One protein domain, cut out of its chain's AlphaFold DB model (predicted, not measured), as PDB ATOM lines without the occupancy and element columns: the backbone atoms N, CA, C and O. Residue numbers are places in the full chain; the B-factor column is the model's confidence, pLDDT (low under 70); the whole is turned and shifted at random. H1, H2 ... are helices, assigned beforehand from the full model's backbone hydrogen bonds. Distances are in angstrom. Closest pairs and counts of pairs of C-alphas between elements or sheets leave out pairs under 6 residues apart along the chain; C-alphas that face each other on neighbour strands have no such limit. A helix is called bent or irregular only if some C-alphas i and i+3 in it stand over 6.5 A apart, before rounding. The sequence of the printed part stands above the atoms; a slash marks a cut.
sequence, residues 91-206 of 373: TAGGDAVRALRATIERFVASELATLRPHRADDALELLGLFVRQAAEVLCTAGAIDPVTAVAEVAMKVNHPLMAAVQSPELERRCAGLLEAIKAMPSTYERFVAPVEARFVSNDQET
ATOM      1  N   THR A  91      89.896 107.066  63.249       57.84
ATOM      2  CA  THR A  91      89.583 108.066  62.207       57.84
ATOM      3  C   THR A  91      88.069 108.131  61.917       57.84
ATOM      4  O   THR A  91      87.546 107.335  61.131       57.84
ATOM      5  N   ALA A  92      87.378 109.076  62.568       59.34
ATOM      6  CA  ALA A  92      85.973 108.945  62.985       59.34
ATOM      7  C   ALA A  92      84.954 108.821  61.839       59.34
ATOM      8  O   ALA A  92      83.870 108.269  62.013       59.34
ATOM      9  N   GLY A  93      85.305 109.267  60.630       62.47
ATOM     10  CA  GLY A  93      84.433 109.125  59.460       62.47
ATOM     11  C   GLY A  93      84.408 107.730  58.843       62.47
ATOM     12  O   GLY A  93      83.381 107.306  58.314       62.47
ATOM     13  N   GLY A  94      85.509 106.979  58.929       80.25
ATOM     14  CA  GLY A  94      85.607 105.672  58.279       80.25
ATOM     15  C   GLY A  94      84.740 104.603  58.943       80.25
ATOM     16  O   GLY A  94      84.202 103.723  58.266       80.25
ATOM     17  N   ASP A  95      84.588 104.684  60.262       85.56
ATOM     18  CA  ASP A  95      83.960 103.628  61.048       85.56
ATOM     19  C   ASP A  95      82.434 103.702  61.017       85.56
ATOM     20  O   ASP A  95      81.784 102.666  60.872       85.56
ATOM     21  N   ALA A  96      81.853 104.907  61.026       89.50
ATOM     22  CA  ALA A  96      80.410 105.091  60.875       89.50
ATOM     23  C   ALA A  96      79.904 104.572  59.518       89.50
ATOM     24  O   ALA A  96      78.930 103.822  59.449       89.50
ATOM     25  N   VAL A  97      80.614 104.892  58.431       92.62
ATOM     26  CA  VAL A  97      80.290 104.377  57.092       92.62
ATOM     27  C   VAL A  97      80.508 102.861  57.012       92.62
ATOM     28  O   VAL A  97      79.723 102.156  56.375       92.62
ATOM     29  N   ARG A  98      81.536 102.315  57.677       93.31
ATOM     30  CA  ARG A  98      81.750 100.859  57.749       93.31
ATOM     31  C   ARG A  98      80.608 100.160  58.492       93.31
ATOM     32  O   ARG A  98      80.144  99.121  58.028       93.31
ATOM     33  N   ALA A  99      80.133 100.739  59.593       93.81
ATOM     34  CA  ALA A  99      78.974 100.240  60.324       93.81
ATOM     35  C   ALA A  99      77.710 100.275  59.452       93.81
ATOM     36  O   ALA A  99      76.983  99.285  59.400       93.81
ATOM     37  N   LEU A 100      77.491 101.358  58.694       96.38
ATOM     38  CA  LEU A 100      76.378 101.454  57.746       96.38
ATOM     39  C   LEU A 100      76.435 100.342  56.694       96.38
ATOM     40  O   LEU A 100      75.438  99.656  56.479       96.38
ATOM     41  N   ARG A 101      77.602 100.119  56.079       96.81
ATOM     42  CA  ARG A 101      77.799  99.036  55.101       96.81
ATOM     43  C   ARG A 101      77.477  97.669  55.692       96.81
ATOM     44  O   ARG A 101      76.727  96.924  55.075       96.81
ATOM     45  N   ALA A 102      77.982  97.368  56.887       95.88
ATOM     46  CA  ALA A 102      77.733  96.089  57.550       95.88
ATOM     47  C   ALA A 102      76.242  95.877  57.868       95.88
ATOM     48  O   ALA A 102      75.723  94.771  57.707       95.88
ATOM     49  N   THR A 103      75.540  96.933  58.292       96.75
ATOM     50  CA  THR A 103      74.089  96.901  58.525       96.75
ATOM     51  C   THR A 103      73.320  96.669  57.226       96.75
ATOM     52  O   THR A 103      72.457  95.795  57.186       96.75
ATOM     53  N   ILE A 104      73.658  97.397  56.155       98.25
ATOM     54  CA  ILE A 104      73.042  97.228  54.833       98.25
ATOM     55  C   ILE A 104      73.286  95.813  54.301       98.25
ATOM     56  O   ILE A 104      72.350  95.173  53.844       98.25
ATOM     57  N   GLU A 105      74.512  95.298  54.379       97.25
ATOM     58  CA  GLU A 105      74.851  93.952  53.901       97.25
ATOM     59  C   GLU A 105      74.064  92.869  54.644       97.25
ATOM     60  O   GLU A 105      73.541  91.951  54.014       97.25
ATOM     61  N   ARG A 106      73.915  93.006  55.967       97.62
ATOM     62  CA  ARG A 106      73.082  92.100  56.765       97.62
ATOM     63  C   ARG A 106      71.616  92.175  56.353       97.62
ATOM     64  O   ARG A 106      71.016  91.132  56.129       97.62
ATOM     65  N   PHE A 107      71.073  93.385  56.223       97.62
ATOM     66  CA  PHE A 107      69.684  93.606  55.821       97.62
ATOM     67  C   PHE A 107      69.398  93.056  54.417       97.62
ATOM     68  O   PHE A 107      68.387  92.401  54.191       97.62
ATOM     69  N   VAL A 108      70.315  93.272  53.471       96.94
ATOM     70  CA  VAL A 108      70.207  92.736  52.109       96.94
ATOM     71  C   VAL A 108      70.213  91.206  52.124       96.94
ATOM     72  O   VAL A 108      69.432  90.584  51.406       96.94
ATOM     73  N   ALA A 109      71.066  90.596  52.948       96.44
ATOM     74  CA  ALA A 109      71.166  89.145  53.051       96.44
ATOM     75  C   ALA A 109      69.965  88.490  53.756       96.44
ATOM     76  O   ALA A 109      69.585  87.391  53.357       96.44
ATOM     77  N   SER A 110      69.389  89.120  54.791       96.44
ATOM     78  CA  SER A 110      68.283  88.537  55.567       96.44
ATOM     79  C   SER A 110      66.902  88.905  55.030       96.44
ATOM     80  O   SER A 110      66.079  88.020  54.829       96.44
ATOM     81  N   GLU A 111      66.660  90.188  54.771       96.12
ATOM     82  CA  GLU A 111      65.325  90.702  54.455       96.12
ATOM     83  C   GLU A 111      65.125  90.856  52.949       96.12
ATOM     84  O   GLU A 111      64.150  90.385  52.375       96.12
ATOM     85  N   LEU A 112      66.073  91.496  52.261       93.94
ATOM     86  CA  LEU A 112      65.881  91.806  50.844       93.94
ATOM     87  C   LEU A 112      65.905  90.545  49.964       93.94
ATOM     88  O   LEU A 112      65.217  90.486  48.946       93.94
ATOM     89  N   ALA A 113      66.668  89.525  50.362       94.25
ATOM     90  CA  ALA A 113      66.734  88.245  49.660       94.25
ATOM     91  C   ALA A 113      65.408  87.461  49.689       94.25
ATOM     92  O   ALA A 113      65.200  86.601  48.832       94.25
ATOM     93  N   THR A 114      64.513  87.744  50.644       94.88
ATOM     94  CA  THR A 114      63.208  87.073  50.775       94.88
ATOM     95  C   THR A 114      62.072  87.834  50.087       94.88
ATOM     96  O   THR A 114      60.958  87.310  49.984       94.88
ATOM     97  N   LEU A 115      62.345  89.034  49.558       95.19
ATOM     98  CA  LEU A 115      61.345  89.868  48.900       95.19
ATOM     99  C   LEU A 115      60.764  89.169  47.664       95.19
ATOM    100  O   LEU A 115      61.460  88.857  46.694       95.19
ATOM    101  N   ARG A 116      59.444  88.976  47.677       93.25
ATOM    102  CA  ARG A 116      58.712  88.438  46.530       93.25
ATOM    103  C   ARG A 116      58.601  89.498  45.426       93.25
ATOM    104  O   ARG A 116      58.234  90.638  45.717       93.25
ATOM    105  N   PRO A 117      58.839  89.138  44.153       92.12
ATOM    106  CA  PRO A 117      58.646  90.062  43.042       92.12
ATOM    107  C   PRO A 117      57.204  90.582  42.980       92.12
ATOM    108  O   PRO A 117      56.258  89.845  43.257       92.12
ATOM    109  N   HIS A 118      57.038  91.831  42.544       88.44
ATOM    110  CA  HIS A 118      55.743  92.463  42.242       88.44
ATOM    111  C   HIS A 118      54.786  92.747  43.418       88.44
ATOM    112  O   HIS A 118      53.657  93.169  43.164       88.44
ATOM    113  N   ARG A 119      55.200  92.592  44.686       94.31
ATOM    114  CA  ARG A 119      54.385  93.004  45.848       94.31
ATOM    115  C   ARG A 119      54.862  94.347  46.405       94.31
ATOM    116  O   ARG A 119      55.891  94.423  47.066       94.31
ATOM    117  N   ALA A 120      54.132  95.418  46.089       95.31
ATOM    118  CA  ALA A 120      54.510  96.781  46.479       95.31
ATOM    119  C   ALA A 120      54.416  97.027  47.988       95.31
ATOM    120  O   ALA A 120      55.254  97.753  48.520       95.31
ATOM    121  N   ASP A 121      53.446  96.402  48.652       96.50
ATOM    122  CA  ASP A 121      53.234  96.550  50.092       96.50
ATOM    123  C   ASP A 121      54.395  95.921  50.881       96.50
ATOM    124  O   ASP A 121      55.037  96.630  51.654       96.50
ATOM    125  N   ASP A 122      54.788  94.676  50.557       96.25
ATOM    126  CA  ASP A 122      55.966  94.002  51.133       96.25
ATOM    127  C   ASP A 122      57.244  94.874  50.988       96.25
ATOM    128  O   ASP A 122      58.047  95.002  51.912       96.25
ATOM    129  N   ALA A 123      57.442  95.530  49.834       97.12
ATOM    130  CA  ALA A 123      58.610  96.388  49.601       97.12
ATOM    131  C   ALA A 123      58.587  97.688  50.433       97.12
ATOM    132  O   ALA A 123      59.637  98.152  50.891       97.12
ATOM    133  N   LEU A 124      57.407  98.285  50.633       97.31
ATOM    134  CA  LEU A 124      57.231  99.457  51.496       97.31
ATOM    135  C   LEU A 124      57.443  99.101  52.970       97.31
ATOM    136  O   LEU A 124      58.087  99.866  53.693       97.31
ATOM    137  N   GLU A 125      56.950  97.941  53.402       97.25
ATOM    138  CA  GLU A 125      57.161  97.438  54.754       97.25
ATOM    139  C   GLU A 125      58.646  97.178  55.021       97.25
ATOM    140  O   GLU A 125      59.180  97.658  56.025       97.25
ATOM    141  N   LEU A 126      59.343  96.521  54.087       97.44
ATOM    142  CA  LEU A 126      60.786  96.301  54.178       97.44
ATOM    143  C   LEU A 126      61.575  97.609  54.237       97.44
ATOM    144  O   LEU A 126      62.505  97.722  55.038       97.44
ATOM    145  N   LEU A 127      61.206  98.623  53.448       98.12
ATOM    146  CA  LEU A 127      61.834  99.943  53.547       98.12
ATOM    147  C   LEU A 127      61.616 100.557  54.940       98.12
ATOM    148  O   LEU A 127      62.548 101.102  55.533       98.12
ATOM    149  N   GLY A 128      60.404 100.444  55.492       97.75
ATOM    150  CA  GLY A 128      60.097 100.879  56.855       97.75
ATOM    151  C   GLY A 128      60.900 100.118  57.914       97.75
ATOM    152  O   GLY A 128      61.427 100.723  58.850       97.75
ATOM    153  N   LEU A 129      61.046  98.801  57.753       97.25
ATOM    154  CA  LEU A 129      61.855  97.946  58.618       97.25
ATOM    155  C   LEU A 129      63.333  98.340  58.575       97.25
ATOM    156  O   LEU A 129      63.931  98.525  59.637       97.25
ATOM    157  N   PHE A 130      63.890  98.551  57.379       98.06
ATOM    158  CA  PHE A 130      65.257  99.033  57.195       98.06
ATOM    159  C   PHE A 130      65.482 100.344  57.946       98.06
ATOM    160  O   PHE A 130      66.415 100.443  58.739       98.06
ATOM    161  N   VAL A 131      64.604 101.335  57.753       97.81
ATOM    162  CA  VAL A 131      64.725 102.634  58.429       97.81
ATOM    163  C   VAL A 131      64.655 102.467  59.945       97.81
ATOM    164  O   VAL A 131      65.463 103.069  60.643       97.81
ATOM    165  N   ARG A 132      63.755 101.629  60.476       96.12
ATOM    166  CA  ARG A 132      63.663 101.372  61.925       96.12
ATOM    167  C   ARG A 132      64.934 100.739  62.492       96.12
ATOM    168  O   ARG A 132      65.397 101.171  63.542       96.12
ATOM    169  N   GLN A 133      65.494  99.737  61.817       95.31
ATOM    170  CA  GLN A 133      66.685  99.020  62.288       95.31
ATOM    171  C   GLN A 133      67.976  99.825  62.099       95.31
ATOM    172  O   GLN A 133      68.879  99.755  62.929       95.31
ATOM    173  N   ALA A 134      68.074 100.586  61.008       95.81
ATOM    174  CA  ALA A 134      69.278 101.313  60.629       95.81
ATOM    175  C   ALA A 134      69.260 102.793  61.043       95.81
ATOM    176  O   ALA A 134      70.250 103.472  60.790       95.81
ATOM    177  N   ALA A 135      68.190 103.303  61.670       95.75
ATOM    178  CA  ALA A 135      68.025 104.727  61.992       95.75
ATOM    179  C   ALA A 135      69.246 105.330  62.698       95.75
ATOM    180  O   ALA A 135      69.747 106.368  62.276       95.75
ATOM    181  N   GLU A 136      69.744 104.674  63.746       93.44
ATOM    182  CA  GLU A 136      70.886 105.167  64.525       93.44
ATOM    183  C   GLU A 136      72.151 105.255  63.661       93.44
ATOM    184  O   GLU A 136      72.805 106.295  63.601       93.44
ATOM    185  N   VAL A 137      72.450 104.190  62.917       95.00
ATOM    186  CA  VAL A 137      73.639 104.115  62.059       95.00
ATOM    187  C   VAL A 137      73.535 105.079  60.871       95.00
ATOM    188  O   VAL A 137      74.532 105.687  60.491       95.00
ATOM    189  N   LEU A 138      72.335 105.264  60.310       96.31
ATOM    190  CA  LEU A 138      72.050 106.229  59.246       96.31
ATOM    191  C   LEU A 138      72.245 107.667  59.720       96.31
ATOM    192  O   LEU A 138      72.846 108.455  58.994       96.31
ATOM    193  N   CYS A 139      71.773 108.007  60.921       94.88
ATOM    194  CA  CYS A 139      71.973 109.332  61.505       94.88
ATOM    195  C   CYS A 139      73.464 109.623  61.700       94.88
ATOM    196  O   CYS A 139      73.940 110.665  61.256       94.88
ATOM    197  N   THR A 140      74.214 108.690  62.293       91.50
ATOM    198  CA  THR A 140      75.652 108.867  62.541       91.50
ATOM    199  C   THR A 140      76.444 108.949  61.237       91.50
ATOM    200  O   THR A 140      77.201 109.895  61.031       91.50
ATOM    201  N   ALA A 141      76.248 108.003  60.313       94.12
ATOM    202  CA  ALA A 141      76.949 108.011  59.030       94.12
ATOM    203  C   ALA A 141      76.553 109.220  58.166       94.12
ATOM    204  O   ALA A 141      77.417 109.832  57.546       94.12
ATOM    205  N   GLY A 142      75.272 109.596  58.161       94.62
ATOM    206  CA  GLY A 142      74.757 110.746  57.419       94.62
ATOM    207  C   GLY A 142      75.216 112.094  57.975       94.62
ATOM    208  O   GLY A 142      75.390 113.032  57.205       94.62
ATOM    209  N   ALA A 143      75.447 112.201  59.285       92.69
ATOM    210  CA  ALA A 143      76.017 113.404  59.887       92.69
ATOM    211  C   ALA A 143      77.501 113.592  59.526       92.69
ATOM    212  O   ALA A 143      77.938 114.727  59.361       92.69
ATOM    213  N   ILE A 144      78.261 112.498  59.377       91.12
ATOM    214  CA  ILE A 144      79.713 112.551  59.142       91.12
ATOM    215  C   ILE A 144      80.072 112.571  57.647       91.12
ATOM    216  O   ILE A 144      80.887 113.385  57.221       91.12
ATOM    217  N   ASP A 145      79.477 111.686  56.844       94.38
ATOM    218  CA  ASP A 145      79.685 111.598  55.393       94.38
ATOM    219  C   ASP A 145      78.342 111.339  54.677       94.38
ATOM    220  O   ASP A 145      78.025 110.202  54.294       94.38
ATOM    221  N   PRO A 146      77.524 112.391  54.481       95.56
ATOM    222  CA  PRO A 146      76.211 112.268  53.852       95.56
ATOM    223  C   PRO A 146      76.300 111.753  52.414       95.56
ATOM    224  O   PRO A 146      75.393 111.062  51.956       95.56
ATOM    225  N   VAL A 147      77.377 112.070  51.686       96.44
ATOM    226  CA  VAL A 147      77.525 111.699  50.274       96.44
ATOM    227  C   VAL A 147      77.713 110.193  50.151       96.44
ATOM    228  O   VAL A 147      76.983 109.545  49.395       96.44
ATOM    229  N   THR A 148      78.639 109.623  50.925       96.12
ATOM    230  CA  THR A 148      78.860 108.175  50.914       96.12
ATOM    231  C   THR A 148      77.653 107.432  51.482       96.12
ATOM    232  O   THR A 148      77.236 106.433  50.898       96.12
ATOM    233  N   ALA A 149      77.029 107.928  52.556       97.19
ATOM    234  CA  ALA A 149      75.832 107.307  53.124       97.19
ATOM    235  C   ALA A 149      74.670 107.240  52.114       97.19
ATOM    236  O   ALA A 149      74.062 106.182  51.936       97.19
ATOM    237  N   VAL A 150      74.403 108.337  51.395       98.25
ATOM    238  CA  VAL A 150      73.401 108.386  50.318       98.25
ATOM    239  C   VAL A 150      73.738 107.395  49.211       98.25
ATOM    240  O   VAL A 150      72.850 106.673  48.764       98.25
ATOM    241  N   ALA A 151      74.998 107.337  48.772       98.19
ATOM    242  CA  ALA A 151      75.420 106.431  47.708       98.19
ATOM    243  C   ALA A 151      75.222 104.954  48.094       98.19
ATOM    244  O   ALA A 151      74.691 104.180  47.298       98.19
ATOM    245  N   GLU A 152      75.593 104.570  49.319       98.12
ATOM    246  CA  GLU A 152      75.422 103.201  49.821       98.12
ATOM    247  C   GLU A 152      73.938 102.810  49.896       98.12
ATOM    248  O   GLU A 152      73.553 101.773  49.356       98.12
ATOM    249  N   VAL A 153      73.084 103.654  50.492       98.25
ATOM    250  CA  VAL A 153      71.639 103.378  50.613       98.25
ATOM    251  C   VAL A 153      70.963 103.352  49.241       98.25
ATOM    252  O   VAL A 153      70.181 102.445  48.951       98.25
ATOM    253  N   ALA A 154      71.291 104.302  48.362       98.31
ATOM    254  CA  ALA A 154      70.713 104.369  47.025       98.31
ATOM    255  C   ALA A 154      71.039 103.115  46.201       98.31
ATOM    256  O   ALA A 154      70.142 102.514  45.612       98.31
ATOM    257  N   MET A 155      72.311 102.707  46.180       98.31
ATOM    258  CA  MET A 155      72.782 101.617  45.325       98.31
ATOM    259  C   MET A 155      72.447 100.232  45.874       98.31
ATOM    260  O   MET A 155      72.143  99.335  45.092       98.31
ATOM    261  N   LYS A 156      72.524 100.034  47.195       98.19
ATOM    262  CA  LYS A 156      72.400  98.701  47.805       98.19
ATOM    263  C   LYS A 156      71.019  98.400  48.379       98.19
ATOM    264  O   LYS A 156      70.719  97.231  48.584       98.19
ATOM    265  N   VAL A 157      70.189  99.415  48.626       97.94
ATOM    266  CA  VAL A 157      68.837  99.233  49.180       97.94
ATOM    267  C   VAL A 157      67.784  99.729  48.196       97.94
ATOM    268  O   VAL A 157      67.013  98.926  47.670       97.94
ATOM    269  N   ASN A 158      67.781 101.026  47.871       97.94
ATOM    270  CA  ASN A 158      66.695 101.621  47.086       97.94
ATOM    271  C   ASN A 158      66.629 101.062  45.660       97.94
ATOM    272  O   ASN A 158      65.552 100.699  45.199       97.94
ATOM    273  N   HIS A 159      67.760 100.988  44.952       98.12
ATOM    274  CA  HIS A 159      67.777 100.484  43.579       98.12
ATOM    275  C   HIS A 159      67.321  99.013  43.500       98.12
ATOM    276  O   HIS A 159      66.436  98.727  42.695       98.12
ATOM    277  N   PRO A 160      67.824  98.081  44.335       97.75
ATOM    278  CA  PRO A 160      67.285  96.724  44.413       97.75
ATOM    279  C   PRO A 160      65.784  96.643  44.729       97.75
ATOM    280  O   PRO A 160      65.074  95.900  44.053       97.75
ATOM    281  N   LEU A 161      65.284  97.435  45.688       97.06
ATOM    282  CA  LEU A 161      63.850  97.486  46.014       97.06
ATOM    283  C   LEU A 161      63.007  97.938  44.812       97.06
ATOM    284  O   LEU A 161      62.032  97.278  44.454       97.06
ATOM    285  N   MET A 162      63.408  99.025  44.149       97.44
ATOM    286  CA  MET A 162      62.703  99.564  42.978       97.44
ATOM    287  C   MET A 162      62.813  98.655  41.745       97.44
ATOM    288  O   MET A 162      61.910  98.625  40.910       97.44
ATOM    289  N   ALA A 163      63.908  97.899  41.621       97.06
ATOM    290  CA  ALA A 163      64.074  96.908  40.563       97.06
ATOM    291  C   ALA A 163      63.158  95.690  40.773       97.06
ATOM    292  O   ALA A 163      62.623  95.161  39.799       97.06
ATOM    293  N   ALA A 164      62.954  95.266  42.025       96.44
ATOM    294  CA  ALA A 164      62.033  94.184  42.370       96.44
ATOM    295  C   ALA A 164      60.561  94.602  42.214       96.44
ATOM    296  O   ALA A 164      59.726  93.797  41.781       96.44
ATOM    297  N   VAL A 165      60.238  95.857  42.552       96.44
ATOM    298  CA  VAL A 165      58.879  96.394  42.469       96.44
ATOM    299  C   VAL A 165      58.867  97.846  41.994       96.44
ATOM    300  O   VAL A 165      59.336  98.754  42.674       96.44
ATOM    301  N   GLN A 166      58.238  98.084  40.844       95.31
ATOM    302  CA  GLN A 166      58.019  99.432  40.319       95.31
ATOM    303  C   GLN A 166      56.737 100.012  40.923       95.31
ATOM    304  O   GLN A 166      55.635  99.738  40.450       95.31
ATOM    305  N   SER A 167      56.880 100.799  41.989       97.25
ATOM    306  CA  SER A 167      55.778 101.523  42.630       97.25
ATOM    307  C   SER A 167      56.138 103.004  42.779       97.25
ATOM    308  O   SER A 167      57.193 103.307  43.342       97.25
ATOM    309  N   PRO A 168      55.279 103.941  42.332       97.50
ATOM    310  CA  PRO A 168      55.550 105.374  42.453       97.50
ATOM    311  C   PRO A 168      55.597 105.833  43.917       97.50
ATOM    312  O   PRO A 168      56.319 106.772  44.253       97.50
ATOM    313  N   GLU A 169      54.862 105.164  44.812       97.56
ATOM    314  CA  GLU A 169      54.930 105.459  46.244       97.56
ATOM    315  C   GLU A 169      56.269 105.021  46.837       97.56
ATOM    316  O   GLU A 169      56.880 105.774  47.594       97.56
ATOM    317  N   LEU A 170      56.764 103.840  46.451       97.75
ATOM    318  CA  LEU A 170      58.073 103.352  46.881       97.75
ATOM    319  C   LEU A 170      59.192 104.278  46.394       97.75
ATOM    320  O   LEU A 170      60.049 104.660  47.185       97.75
ATOM    321  N   GLU A 171      59.147 104.704  45.131       98.25
ATOM    322  CA  GLU A 171      60.095 105.675  44.569       98.25
ATOM    323  C   GLU A 171      60.099 106.983  45.373       98.25
ATOM    324  O   GLU A 171      61.158 107.457  45.793       98.25
ATOM    325  N   ARG A 172      58.912 107.527  45.676       98.44
ATOM    326  CA  ARG A 172      58.758 108.739  46.491       98.44
ATOM    327  C   ARG A 172      59.351 108.570  47.892       98.44
ATOM    328  O   ARG A 172      60.029 109.474  48.381       98.44
ATOM    329  N   ARG A 173      59.112 107.428  48.543       98.12
ATOM    330  CA  ARG A 173      59.636 107.118  49.885       98.12
ATOM    331  C   ARG A 173      61.152 106.939  49.879       98.12
ATOM    332  O   ARG A 173      61.828 107.515  50.729       98.12
ATOM    333  N   CYS A 174      61.686 106.219  48.896       98.31
ATOM    334  CA  CYS A 174      63.120 106.060  48.669       98.31
ATOM    335  C   CYS A 174      63.807 107.415  48.457       98.31
ATOM    336  O   CYS A 174      64.822 107.692  49.094       98.31
ATOM    337  N   ALA A 175      63.239 108.288  47.618       98.31
ATOM    338  CA  ALA A 175      63.754 109.639  47.406       98.31
ATOM    339  C   ALA A 175      63.713 110.473  48.698       98.31
ATOM    340  O   ALA A 175      64.707 111.105  49.054       98.31
ATOM    341  N   GLY A 176      62.601 110.413  49.438       97.94
ATOM    342  CA  GLY A 176      62.456 111.091  50.727       97.94
ATOM    343  C   GLY A 176      63.502 110.657  51.757       97.94
ATOM    344  O   GLY A 176      64.047 111.504  52.463       97.94
ATOM    345  N   LEU A 177      63.841 109.365  51.807       98.19
ATOM    346  CA  LEU A 177      64.910 108.852  52.666       98.19
ATOM    347  C   LEU A 177      66.277 109.437  52.285       98.19
ATOM    348  O   LEU A 177      67.013 109.884  53.161       98.19
ATOM    349  N   LEU A 178      66.618 109.473  50.992       98.44
ATOM    350  CA  LEU A 178      67.903 110.026  50.548       98.44
ATOM    351  C   LEU A 178      68.012 111.526  50.850       98.44
ATOM    352  O   LEU A 178      69.062 111.976  51.300       98.44
ATOM    353  N   GLU A 179      66.939 112.293  50.652       98.12
ATOM    354  CA  GLU A 179      66.907 113.715  51.019       98.12
ATOM    355  C   GLU A 179      67.026 113.921  52.536       98.12
ATOM    356  O   GLU A 179      67.747 114.815  52.980       98.12
ATOM    357  N   ALA A 180      66.405 113.057  53.345       97.38
ATOM    358  CA  ALA A 180      66.563 113.096  54.797       97.38
ATOM    359  C   ALA A 180      68.023 112.860  55.222       97.38
ATOM    360  O   ALA A 180      68.528 113.598  56.067       97.38
ATOM    361  N   ILE A 181      68.722 111.896  54.605       97.25
ATOM    362  CA  ILE A 181      70.147 111.636  54.874       97.25
ATOM    363  C   ILE A 181      71.000 112.848  54.474       97.25
ATOM    364  O   ILE A 181      71.834 113.289  55.260       97.25
ATOM    365  N   LYS A 182      70.762 113.447  53.298       97.44
ATOM    366  CA  LYS A 182      71.476 114.666  52.860       97.44
ATOM    367  C   LYS A 182      71.285 115.841  53.821       97.44
ATOM    368  O   LYS A 182      72.195 116.648  53.979       97.44
ATOM    369  N   ALA A 183      70.117 115.945  54.454       96.88
ATOM    370  CA  ALA A 183      69.796 117.009  55.401       96.88
ATOM    371  C   ALA A 183      70.342 116.767  56.826       96.88
ATOM    372  O   ALA A 183      70.248 117.671  57.670       96.88
ATOM    373  N   MET A 184      70.921 115.595  57.120       94.06
ATOM    374  CA  MET A 184      71.414 115.251  58.462       94.06
ATOM    375  C   MET A 184      72.461 116.220  59.018       94.06
ATOM    376  O   MET A 184      72.257 116.653  60.152       94.06
ATOM    377  N   PRO A 185      73.498 116.657  58.273       93.12
ATOM    378  CA  PRO A 185      74.481 117.602  58.807       93.12
ATOM    379  C   PRO A 185      73.831 118.898  59.304       93.12
ATOM    380  O   PRO A 185      74.037 119.308  60.441       93.12
ATOM    381  N   SER A 186      72.925 119.478  58.507       93.62
ATOM    382  CA  SER A 186      72.196 120.695  58.895       93.62
ATOM    383  C   SER A 186      71.278 120.488  60.108       93.62
ATOM    384  O   SER A 186      71.084 121.388  60.925       93.62
ATOM    385  N   THR A 187      70.712 119.285  60.252       91.56
ATOM    386  CA  THR A 187      69.873 118.919  61.401       91.56
ATOM    387  C   THR A 187      70.727 118.773  62.659       91.56
ATOM    388  O   THR A 187      70.361 119.286  63.718       91.56
ATOM    389  N   TYR A 188      71.886 118.129  62.538       89.31
ATOM    390  CA  TYR A 188      72.858 117.977  63.614       89.31
ATOM    391  C   TYR A 188      73.375 119.341  64.093       89.31
ATOM    392  O   TYR A 188      73.265 119.646  65.279       89.31
ATOM    393  N   GLU A 189      73.808 120.218  63.183       88.62
ATOM    394  CA  GLU A 189      74.252 121.582  63.511       88.62
ATOM    395  C   GLU A 189      73.169 122.399  64.225       88.62
ATOM    396  O   GLU A 189      73.448 123.157  65.153       88.62
ATOM    397  N   ARG A 190      71.906 122.248  63.813       93.12
ATOM    398  CA  ARG A 190      70.797 123.022  64.375       93.12
ATOM    399  C   ARG A 190      70.367 122.552  65.763       93.12
ATOM    400  O   ARG A 190      69.923 123.376  66.565       93.12
ATOM    401  N   PHE A 191      70.410 121.247  66.028       89.25
ATOM    402  CA  PHE A 191      69.780 120.669  67.219       89.25
ATOM    403  C   PHE A 191      70.753 119.994  68.180       89.25
ATOM    404  O   PHE A 191      70.522 120.055  69.387       89.25
ATOM    405  N   VAL A 192      71.810 119.363  67.671       85.81
ATOM    406  CA  VAL A 192      72.745 118.559  68.469       85.81
ATOM    407  C   VAL A 192      73.974 119.377  68.850       85.81
ATOM    408  O   VAL A 192      74.283 119.474  70.035       85.81
ATOM    409  N   ALA A 193      74.591 120.076  67.895       83.56
ATOM    410  CA  ALA A 193      75.785 120.884  68.156       83.56
ATOM    411  C   ALA A 193      75.609 121.926  69.290       83.56
ATOM    412  O   ALA A 193      76.503 122.045  70.128       83.56
ATOM    413  N   PRO A 194      74.466 122.638  69.434       87.25
ATOM    414  CA  PRO A 194      74.272 123.575  70.545       87.25
ATOM    415  C   PRO A 194      74.151 122.890  71.909       87.25
ATOM    416  O   PRO A 194      74.358 123.528  72.939       87.25
ATOM    417  N   VAL A 195      73.748 121.620  71.927       82.25
ATOM    418  CA  VAL A 195      73.644 120.815  73.145       82.25
ATOM    419  C   VAL A 195      75.031 120.314  73.534       82.25
ATOM    420  O   VAL A 195      75.428 120.504  74.678       82.25
ATOM    421  N   GLU A 196      75.798 119.781  72.585       81.19
ATOM    422  CA  GLU A 196      77.185 119.350  72.807       81.19
ATOM    423  C   GLU A 196      78.086 120.507  73.252       81.19
ATOM    424  O   GLU A 196      78.826 120.368  74.222       81.19
ATOM    425  N   ALA A 197      77.949 121.689  72.643       81.12
ATOM    426  CA  ALA A 197      78.709 122.876  73.034       81.12
ATOM    427  C   ALA A 197      78.496 123.272  74.508       81.12
ATOM    428  O   ALA A 197      79.421 123.771  75.152       81.12
ATOM    429  N   ARG A 198      77.301 123.032  75.067       79.12
ATOM    430  CA  ARG A 198      77.018 123.292  76.491       79.12
ATOM    431  C   ARG A 198      77.726 122.307  77.411       79.12
ATOM    432  O   ARG A 198      78.107 122.696  78.505       79.12
ATOM    433  N   PHE A 199      77.902 121.062  76.981       75.38
ATOM    434  CA  PHE A 199      78.634 120.066  77.761       75.38
ATOM    435  C   PHE A 199      80.139 120.341  77.731       75.38
ATOM    436  O   PHE A 199      80.754 120.420  78.786       75.38
ATOM    437  N   VAL A 200      80.698 120.630  76.552       76.88
ATOM    438  CA  VAL A 200      82.132 120.944  76.412       76.88
ATOM    439  C   VAL A 200      82.521 122.211  77.185       76.88
ATOM    440  O   VAL A 200      83.584 122.255  77.799       76.88
ATOM    441  N   SER A 201      81.658 123.235  77.198       72.25
ATOM    442  CA  SER A 201      81.935 124.481  77.936       72.25
ATOM    443  C   SER A 201      81.994 124.261  79.454       72.25
ATOM    444  O   SER A 201      82.833 124.861  80.118       72.25
ATOM    445  N   ASN A 202      81.156 123.368  79.993       62.53
ATOM    446  CA  ASN A 202      81.165 123.044  81.421       62.53
ATOM    447  C   ASN A 202      82.447 122.307  81.832       62.53
ATOM    448  O   ASN A 202      82.972 122.553  82.913       62.53
ATOM    449  N   ASP A 203      82.981 121.446  80.964       61.00
ATOM    450  CA  ASP A 203      84.222 120.722  81.247       61.00
ATOM    451  C   ASP A 203      85.445 121.657  81.170       61.00
ATOM    452  O   ASP A 203      86.372 121.563  81.976       61.00
ATOM    453  N   GLN A 204      85.445 122.623  80.244       55.25
ATOM    454  CA  GLN A 204      86.587 123.518  80.040       55.25
ATOM    455  C   GLN A 204      86.722 124.610  81.120       55.25
ATOM    456  O   GLN A 204      87.848 124.984  81.468       55.25
ATOM    457  N   GLU A 205      85.618 125.076  81.714       55.25
ATOM    458  CA  GLU A 205      85.669 125.986  82.872       55.25
ATOM    459  C   GLU A 205      86.287 125.314  84.113       55.25
ATOM    460  O   GLU A 205      86.934 125.986  84.915       55.25
ATOM    461  N   THR A 206      86.202 123.983  84.233       54.66
ATOM    462  CA  THR A 206      86.826 123.251  85.353       54.66
ATOM    463  C   THR A 206      88.332 123.022  85.204       54.66
ATOM    464  O   THR A 206      89.006 122.772  86.201       54.66
TER     465      THR A 206
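What this domain is: This is residues 91 to 206 of the 373 residues of the protein "Hypothetical protein" of Alexandrium monilatum (UniProt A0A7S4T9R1). A small helix bundle with a helical arm at one end: H2a, H3 and H4 run side by side, the bent H2 and H3 lie between H1 and H4, and H2b turns across at the end from which H5 leads on to H6. Within H6, residues 194 to 206 stick out and make much of the length. The printed part has 116 residues with six named helices, H1 to H6 in chain order, and no named strand; the class is all helix. The whole is loose, with a radius of gyration of the C-alphas of 16.6 A, and a rod of 61 by 25 by 20 A.

Where its parts are: Find C-alpha 92 at (85.973, 108.945, 62.985), where H1 begins; it runs over residues 92 to 110, 28.0 A. Next comes H2, residues 120 to 144, assigned as one helix by its hydrogen bonds but bent: C-alphas 133 and 136 are 7.8 A apart. Its arms are H2a, residues 120 to 133, 20.1 A, and H2b, residues 136 to 144, 12.7 A, about perpendicular at 73 degrees. H3, residues 146 to 164, 25.7 A, has a kink of 31 degrees near residue 153 and is only just irregular, with C-alphas 156 and 159 6.51 A apart. H4 is residues 168 to 182, 21.2 A, and H5 residues 184 to 191, 10.4 A. H6, residues 193 to 206, 20.6 A, ends at C-alpha 206, (86.826, 123.251, 85.353).

How they stand to each other: Start with the bundle H2a, H3 and H4, up and down, each running against the one before. H3 and H4 form a helical hairpin and touch at a shallow tilt of 12 degrees, closest at the C-alphas of Pro 146 and Lys 182, 5.4 A. H4 touches H2a with residues 170 to 174 alone, closest at the C-alphas of Leu 124 and Leu 170, 6.1 A. H2 is the hub, touching four helices. H1 touches H2b with residues 93 to 100 alone, the closest C-alphas being those of Ala 96 and Ala 141, 4.9 A. H1 touches H3 the same way at 10 degrees, a shallow tilt, closest at the C-alphas of Val 97 and Ala 149, 6.6 A. H5 touches H2b, about perpendicular at 88 degrees, with the C-alphas of Ala 143 and Pro 185 closest, 4.6 A. H1 and H4 are apart. In H2a, H2b, H4 and H5 every O i to N i+4 pair is within hydrogen-bond range; the counts are 13 of 15 in H1, 12 of 15 in H3 and 8 of 10 in H6.

The domain as a whole: Look at His 118 and Thr 206, whose C-alphas are the farthest apart, 61.4 A. The printed part has no cut and no long link. Residues 91 to 93 and 202 to 206 have pLDDT under 70.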